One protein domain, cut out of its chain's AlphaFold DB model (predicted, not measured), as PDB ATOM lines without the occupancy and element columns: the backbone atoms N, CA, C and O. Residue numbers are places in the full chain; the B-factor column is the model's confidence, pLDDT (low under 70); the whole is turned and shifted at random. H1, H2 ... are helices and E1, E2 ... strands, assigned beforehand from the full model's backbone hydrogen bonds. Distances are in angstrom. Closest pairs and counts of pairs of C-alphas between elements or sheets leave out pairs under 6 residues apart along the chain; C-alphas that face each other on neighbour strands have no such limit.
ATOM      1  N   ALA A   5     237.030 232.124 187.766       92.50
ATOM      2  CA  ALA A   5     237.038 230.768 187.228       92.50
ATOM      3  C   ALA A   5     238.180 230.604 186.215       92.50
ATOM      4  O   ALA A   5     238.632 231.585 185.629       92.50
ATOM      5  N   VAL A   6     238.657 229.373 186.021       91.00
ATOM      6  CA  VAL A   6     239.590 229.041 184.933       91.00
ATOM      7  C   VAL A   6     238.754 228.661 183.712       91.00
ATOM      8  O   VAL A   6     237.955 227.728 183.799       91.00
ATOM      9  N   GLY A   7     238.897 229.417 182.625       87.81
ATOM     10  CA  GLY A   7     238.227 229.172 181.349       87.81
ATOM     11  C   GLY A   7     238.853 228.019 180.556       87.81
ATOM     12  O   GLY A   7     239.831 227.402 180.980       87.81
ATOM     13  N   ASP A   8     238.292 227.735 179.380       86.50
ATOM     14  CA  ASP A   8     238.670 226.587 178.539       86.50
ATOM     15  C   ASP A   8     240.115 226.649 178.000       86.50
ATOM     16  O   ASP A   8     240.720 225.613 177.726       86.50
ATOM     17  N   ASP A   9     240.688 227.850 177.896       91.50
ATOM     18  CA  ASP A   9     242.061 228.097 177.431       91.50
ATOM     19  C   ASP A   9     243.104 228.140 178.574       91.50
ATOM     20  O   ASP A   9     244.204 228.659 178.386       91.50
ATOM     21  N   ASP A  10     242.770 227.632 179.771       88.19
ATOM     22  CA  ASP A  10     243.593 227.726 180.998       88.19
ATOM     23  C   ASP A  10     243.837 229.184 181.458       88.19
ATOM     24  O   ASP A  10     244.741 229.497 182.232       88.19
ATOM     25  N   VAL A  11     242.993 230.108 180.993       90.12
ATOM     26  CA  VAL A  11     243.039 231.529 181.349       90.12
ATOM     27  C   VAL A  11     242.053 231.793 182.478       90.12
ATOM     28  O   VAL A  11     240.887 231.416 182.405       90.12
ATOM     29  N   SER A  12     242.513 232.450 183.544       91.19
ATOM     30  CA  SER A  12     241.623 232.894 184.621       91.19
ATOM     31  C   SER A  12     240.771 234.077 184.165       91.19
ATOM     32  O   SER A  12     241.302 235.093 183.719       91.19
ATOM     33  N   GLU A  13     239.460 233.968 184.344       92.31
ATOM     34  CA  GLU A  13     238.481 234.989 183.988       92.31
ATOM     35  C   GLU A  13     237.742 235.487 185.235       92.31
ATOM     36  O   GLU A  13     237.466 234.731 186.172       92.31
ATOM     37  N   VAL A  14     237.427 236.784 185.247       92.56
ATOM     38  CA  VAL A  14     236.682 237.433 186.332       92.56
ATOM     39  C   VAL A  14     235.280 237.765 185.843       92.56
ATOM     40  O   VAL A  14     235.110 238.558 184.919       92.56
ATOM     41  N   ASP A  15     234.268 237.216 186.509       92.62
ATOM     42  CA  ASP A  15     232.881 237.618 186.291       92.62
ATOM     43  C   ASP A  15     232.618 238.937 187.036       92.62
ATOM     44  O   ASP A  15     232.471 238.978 188.263       92.62
ATOM     45  N   GLU A  16     232.550 240.043 186.293       89.44
ATOM     46  CA  GLU A  16     232.316 241.375 186.856       89.44
ATOM     47  C   GLU A  16     230.940 241.536 187.521       89.44
ATOM     48  O   GLU A  16     230.789 242.389 188.403       89.44
ATOM     49  N   ALA A  17     229.943 240.731 187.134       87.81
ATOM     50  CA  ALA A  17     228.615 240.755 187.737       87.81
ATOM     51  C   ALA A  17     228.611 240.092 189.122       87.81
ATOM     52  O   ALA A  17     227.857 240.516 190.002       87.81
ATOM     53  N   LEU A  18     229.472 239.091 189.332       89.44
ATOM     54  CA  LEU A  18     229.660 238.420 190.623       89.44
ATOM     55  C   LEU A  18     230.763 239.048 191.479       89.44
ATOM     56  O   LEU A  18     230.752 238.905 192.704       89.44
ATOM     57  N   CYS A  19     231.716 239.750 190.868       92.19
ATOM     58  CA  CYS A  19     232.781 240.432 191.584       92.19
ATOM     59  C   CYS A  19     232.194 241.504 192.515       92.19
ATOM     60  O   CYS A  19     231.572 242.475 192.085       92.19
ATOM     61  N   ILE A  20     232.423 241.349 193.818       90.81
ATOM     62  CA  ILE A  20     231.994 242.322 194.836       90.81
ATOM     63  C   ILE A  20     233.110 243.294 195.236       90.81
ATOM     64  O   ILE A  20     232.902 244.142 196.099       90.81
ATOM     65  N   GLY A  21     234.297 243.164 194.639       91.88
ATOM     66  CA  GLY A  21     235.452 244.000 194.963       91.88
ATOM     67  C   GLY A  21     236.051 243.729 196.348       91.88
ATOM     68  O   GLY A  21     236.537 244.654 196.989       91.88
ATOM     69  N   CYS A  22     236.021 242.479 196.830       94.12
ATOM     70  CA  CYS A  22     236.583 242.117 198.140       94.12
ATOM     71  C   CYS A  22     238.121 242.191 198.203       94.12
ATOM     72  O   CYS A  22     238.678 242.226 199.296       94.12
ATOM     73  N   GLY A  23     238.804 242.186 197.052       92.94
ATOM     74  CA  GLY A  23     240.258 242.350 196.961       92.94
ATOM     75  C   GLY A  23     241.095 241.131 197.356       92.94
ATOM     76  O   GLY A  23     242.311 241.241 197.428       92.94
ATOM     77  N   VAL A  24     240.486 239.964 197.594       94.00
ATOM     78  CA  VAL A  24     241.223 238.742 197.983       94.00
ATOM     79  C   VAL A  24     242.122 238.224 196.852       94.00
ATOM     80  O   VAL A  24     243.173 237.644 197.114       94.00
ATOM     81  N   CYS A  25     241.739 238.445 195.594       93.69
ATOM     82  CA  CYS A  25     242.465 237.935 194.433       93.69
ATOM     83  C   CYS A  25     243.835 238.587 194.215       93.69
ATOM     84  O   CYS A  25     244.782 237.873 193.900       93.69
ATOM     85  N   THR A  26     243.964 239.896 194.440       94.31
ATOM     86  CA  THR A  26     245.200 240.657 194.201       94.31
ATOM     87  C   THR A  26     246.406 240.106 194.979       94.31
ATOM     88  O   THR A  26     247.360 239.693 194.332       94.31
ATOM     89  N   PRO A  27     246.386 239.980 196.325       95.38
ATOM     90  CA  PRO A  27     247.529 239.442 197.071       95.38
ATOM     91  C   PRO A  27     247.699 237.922 196.933       95.38
ATOM     92  O   PRO A  27     248.737 237.384 197.309       95.38
ATOM     93  N   THR A  28     246.671 237.215 196.461       93.69
ATOM     94  CA  THR A  28     246.714 235.756 196.286       93.69
ATOM     95  C   THR A  28     247.376 235.371 194.963       93.69
ATOM     96  O   THR A  28     247.902 234.266 194.841       93.69
ATOM     97  N   CYS A  29     247.354 236.256 193.963       93.38
ATOM     98  CA  CYS A  29     247.914 235.970 192.653       93.38
ATOM     99  C   CYS A  29     249.453 235.967 192.715       93.38
ATOM    100  O   CYS A  29     250.049 237.017 192.936       93.38
ATOM    101  N   PRO A  30     250.126 234.831 192.457       93.06
ATOM    102  CA  PRO A  30     251.586 234.742 192.555       93.06
ATOM    103  C   PRO A  30     252.329 235.500 191.447       93.06
ATOM    104  O   PRO A  30     253.545 235.642 191.517       93.06
ATOM    105  N   ASN A  31     251.614 235.928 190.405       95.19
ATOM    106  CA  ASN A  31     252.164 236.624 189.245       95.19
ATOM    107  C   ASN A  31     251.664 238.075 189.142       95.19
ATOM    108  O   ASN A  31     251.828 238.688 188.092       95.19
ATOM    109  N   ASP A  32     250.979 238.591 190.173       93.12
ATOM    110  CA  ASP A  32     250.397 239.943 190.164       93.12
ATOM    111  C   ASP A  32     249.560 240.234 188.894       93.12
ATOM    112  O   ASP A  32     249.545 241.339 188.356       93.12
ATOM    113  N   ALA A  33     248.860 239.217 188.374       93.50
ATOM    114  CA  ALA A  33     248.160 239.292 187.088       93.50
ATOM    115  C   ALA A  33     246.823 240.060 187.147       93.50
ATOM    116  O   ALA A  33     246.181 240.258 186.117       93.50
ATOM    117  N   VAL A  34     246.378 240.462 188.340       92.94
ATOM    118  CA  VAL A  34     245.084 241.115 188.575       92.94
ATOM    119  C   VAL A  34     245.226 242.251 189.584       92.94
ATOM    120  O   VAL A  34     245.871 242.093 190.618       92.94
ATOM    121  N   ASP A  35     244.562 243.375 189.312       93.12
ATOM    122  CA  ASP A  35     244.547 244.564 190.169       93.12
ATOM    123  C   ASP A  35     243.111 244.985 190.526       93.12
ATOM    124  O   ASP A  35     242.162 244.713 189.783       93.12
ATOM    125  N   LEU A  36     242.937 245.635 191.681       93.06
ATOM    126  CA  LEU A  36     241.631 246.087 192.157       93.06
ATOM    127  C   LEU A  36     241.395 247.565 191.813       93.06
ATOM    128  O   LEU A  36     241.823 248.474 192.523       93.06
ATOM    129  N   GLY A  37     240.610 247.801 190.762       90.94
ATOM    130  CA  GLY A  37     240.187 249.139 190.350       90.94
ATOM    131  C   GLY A  37     238.895 249.628 191.016       90.94
ATOM    132  O   GLY A  37     238.016 248.853 191.399       90.94
ATOM    133  N   LYS A  38     238.727 250.955 191.091       89.25
ATOM    134  CA  LYS A  38     237.420 251.564 191.381       89.25
ATOM    135  C   LYS A  38     236.532 251.466 190.143       89.25
ATOM    136  O   LYS A  38     236.963 251.822 189.049       89.25
ATOM    137  N   ARG A  39     235.276 251.050 190.318       86.62
ATOM    138  CA  ARG A  39     234.283 251.099 189.236       86.62
ATOM    139  C   ARG A  39     233.991 252.549 188.857       86.62
ATOM    140  O   ARG A  39     233.838 253.397 189.735       86.62
ATOM    141  N   ALA A  40     233.888 252.809 187.553       83.75
ATOM    142  CA  ALA A  40     233.523 254.123 187.021       83.75
ATOM    143  C   ALA A  40     232.090 254.535 187.408       83.75
ATOM    144  O   ALA A  40     231.783 255.722 187.492       83.75
ATOM    145  N   GLU A  41     231.229 253.557 187.690       80.19
ATOM    146  CA  GLU A  41     229.829 253.751 188.050       80.19
ATOM    147  C   GLU A  41     229.507 253.140 189.421       80.19
ATOM    148  O   GLU A  41     229.786 251.970 189.702       80.19
ATOM    149  N   ILE A  42     228.883 253.942 190.288       78.06
ATOM    150  CA  ILE A  42     228.280 253.462 191.531       78.06
ATOM    151  C   ILE A  42     226.884 252.960 191.170       78.06
ATOM    152  O   ILE A  42     225.970 253.760 190.982       78.06
ATOM    153  N   LYS A  43     226.713 251.640 191.070       74.62
ATOM    154  CA  LYS A  43     225.379 251.038 190.970       74.62
ATOM    155  C   LYS A  43     224.732 251.122 192.355       74.62
ATOM    156  O   LYS A  43     225.247 250.484 193.277       74.62
ATOM    157  N   PRO A  44     223.670 251.927 192.549       79.94
ATOM    158  CA  PRO A  44     222.974 251.939 193.824       79.94
ATOM    159  C   PRO A  44     222.429 250.534 194.098       79.94
ATOM    160  O   PRO A  44     222.065 249.823 193.154       79.94
ATOM    161  N   PRO A  45     222.383 250.106 195.370       79.62
ATOM    162  CA  PRO A  45     221.718 248.860 195.700       79.62
ATOM    163  C   PRO A  45     220.261 248.928 195.210       79.62
ATOM    164  O   PRO A  45     219.642 249.994 195.307       79.62
ATOM    165  N   PRO A  46     219.714 247.821 194.679       83.44
ATOM    166  CA  PRO A  46     218.312 247.763 194.289       83.44
ATOM    167  C   PRO A  46     217.415 248.137 195.474       83.44
ATOM    168  O   PRO A  46     217.759 247.906 196.637       83.44
ATOM    169  N   SER A  47     216.257 248.719 195.183       91.06
ATOM    170  CA  SER A  47     215.282 249.060 196.214       91.06
ATOM    171  C   SER A  47     214.795 247.799 196.947       91.06
ATOM    172  O   SER A  47     214.816 246.695 196.400       91.06
ATOM    173  N   ILE A  48     214.326 247.944 198.196       88.56
ATOM    174  CA  ILE A  48     213.797 246.815 198.991       88.56
ATOM    175  C   ILE A  48     212.784 245.969 198.181       88.56
ATOM    176  O   ILE A  48     212.922 244.745 198.186       88.56
ATOM    177  N   PRO A  49     211.815 246.557 197.442       89.81
ATOM    178  CA  PRO A  49     210.899 245.781 196.604       89.81
ATOM    179  C   PRO A  49     211.599 244.936 195.529       89.81
ATOM    180  O   PRO A  49     211.236 243.778 195.331       89.81
ATOM    181  N   GLU A  50     212.626 245.476 194.869       87.81
ATOM    182  CA  GLU A  50     213.401 244.768 193.840       87.81
ATOM    183  C   GLU A  50     214.221 243.618 194.437       87.81
ATOM    184  O   GLU A  50     214.259 242.521 193.877       87.81
ATOM    185  N   MET A  51     214.823 243.829 195.611       84.25
ATOM    186  CA  MET A  51     215.539 242.779 196.344       84.25
ATOM    187  C   MET A  51     214.612 241.628 196.743       84.25
ATOM    188  O   MET A  51     214.976 240.458 196.602       84.25
ATOM    189  N   VAL A  52     213.414 241.951 197.238       88.81
ATOM    190  CA  VAL A  52     212.401 240.963 197.631       88.81
ATOM    191  C   VAL A  52     211.922 240.184 196.403       88.81
ATOM    192  O   VAL A  52     211.907 238.955 196.444       88.81
ATOM    193  N   ALA A  53     211.632 240.852 195.285       85.38
ATOM    194  CA  ALA A  53     211.248 240.186 194.039       85.38
ATOM    195  C   ALA A  53     212.354 239.264 193.490       85.38
ATOM    196  O   ALA A  53     212.071 238.153 193.044       85.38
ATOM    197  N   ALA A  54     213.622 239.689 193.550       82.44
ATOM    198  CA  ALA A  54     214.758 238.895 193.080       82.44
ATOM    199  C   ALA A  54     215.044 237.669 193.964       82.44
ATOM    200  O   ALA A  54     215.419 236.617 193.446       82.44
ATOM    201  N   ARG A  55     214.870 237.793 195.287       78.44
ATOM    202  CA  ARG A  55     215.181 236.730 196.257       78.44
ATOM    203  C   ARG A  55     214.037 235.745 196.480       78.44
ATOM    204  O   ARG A  55     214.300 234.573 196.725       78.44
ATOM    205  N   PHE A  56     212.793 236.205 196.396       82.88
ATOM    206  CA  PHE A  56     211.597 235.396 196.631       82.88
ATOM    207  C   PHE A  56     210.832 235.094 195.344       82.88
ATOM    208  O   PHE A  56     209.615 234.934 195.428       82.88
ATOM    209  N   LYS A  57     211.515 235.013 194.181       65.25
ATOM    210  CA  LYS A  57     210.936 234.508 192.920       65.25
ATOM    211  C   LYS A  57     210.148 233.231 193.222       65.25
ATOM    212  O   LYS A  57     210.717 232.154 193.373       65.25
TER     213      LYS A  57
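What this domain is: This is residues 5 to 57 of the 59 residues of the protein "4Fe-4S ferredoxin-type domain-containing protein" of marine sediment metagenome (UniProt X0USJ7). A chain with little regular structure makes a loose loop bearing short strand E1 and short helix H1; after H1 the chain, with no named element in residues 29 to 47, turns at the end away from H2 and folds back, and from residue 40 on it leads out as an arm to helix H2 at the far end. Residues 40 to 45 and 47 to 53 stick out. The printed part has 53 residues with one named strand and two named helices, in the order E1, H1, H2; 15 residues are in named elements, mostly helix. It is only just extended, close to loose, with a radius of gyration of the C-alphas of 15.2 A and spans of 43 by 26 by 17 A.

Where its parts are: E1 is residues 12 to 14, with C-alpha 12 at (241.623, 232.894, 184.621). H1 is residues 25 to 28. H2, residues 48 to 55, is 10.5 A long and ends with C-alpha 55 at (215.181, 236.730, 196.257).

How they stand to each other: E1 pairs with no named strand, but residues 5 to 6 pair antiparallel with residues 12 to 13, of E1. E1, H1 and H2 are apart from one another. In H2 every O i to N i+4 pair is within hydrogen-bond range; H1 is too short for such a pair, and its 1 O i to N i+3 pair is within range.

The domain as a whole: The C-alphas farthest apart, of Asn 31 and Pro 49, are 42.9 A apart. The printed part has no cut. The H1 to H2 link is long, with 19 residues. Residue 57 is under pLDDT 70.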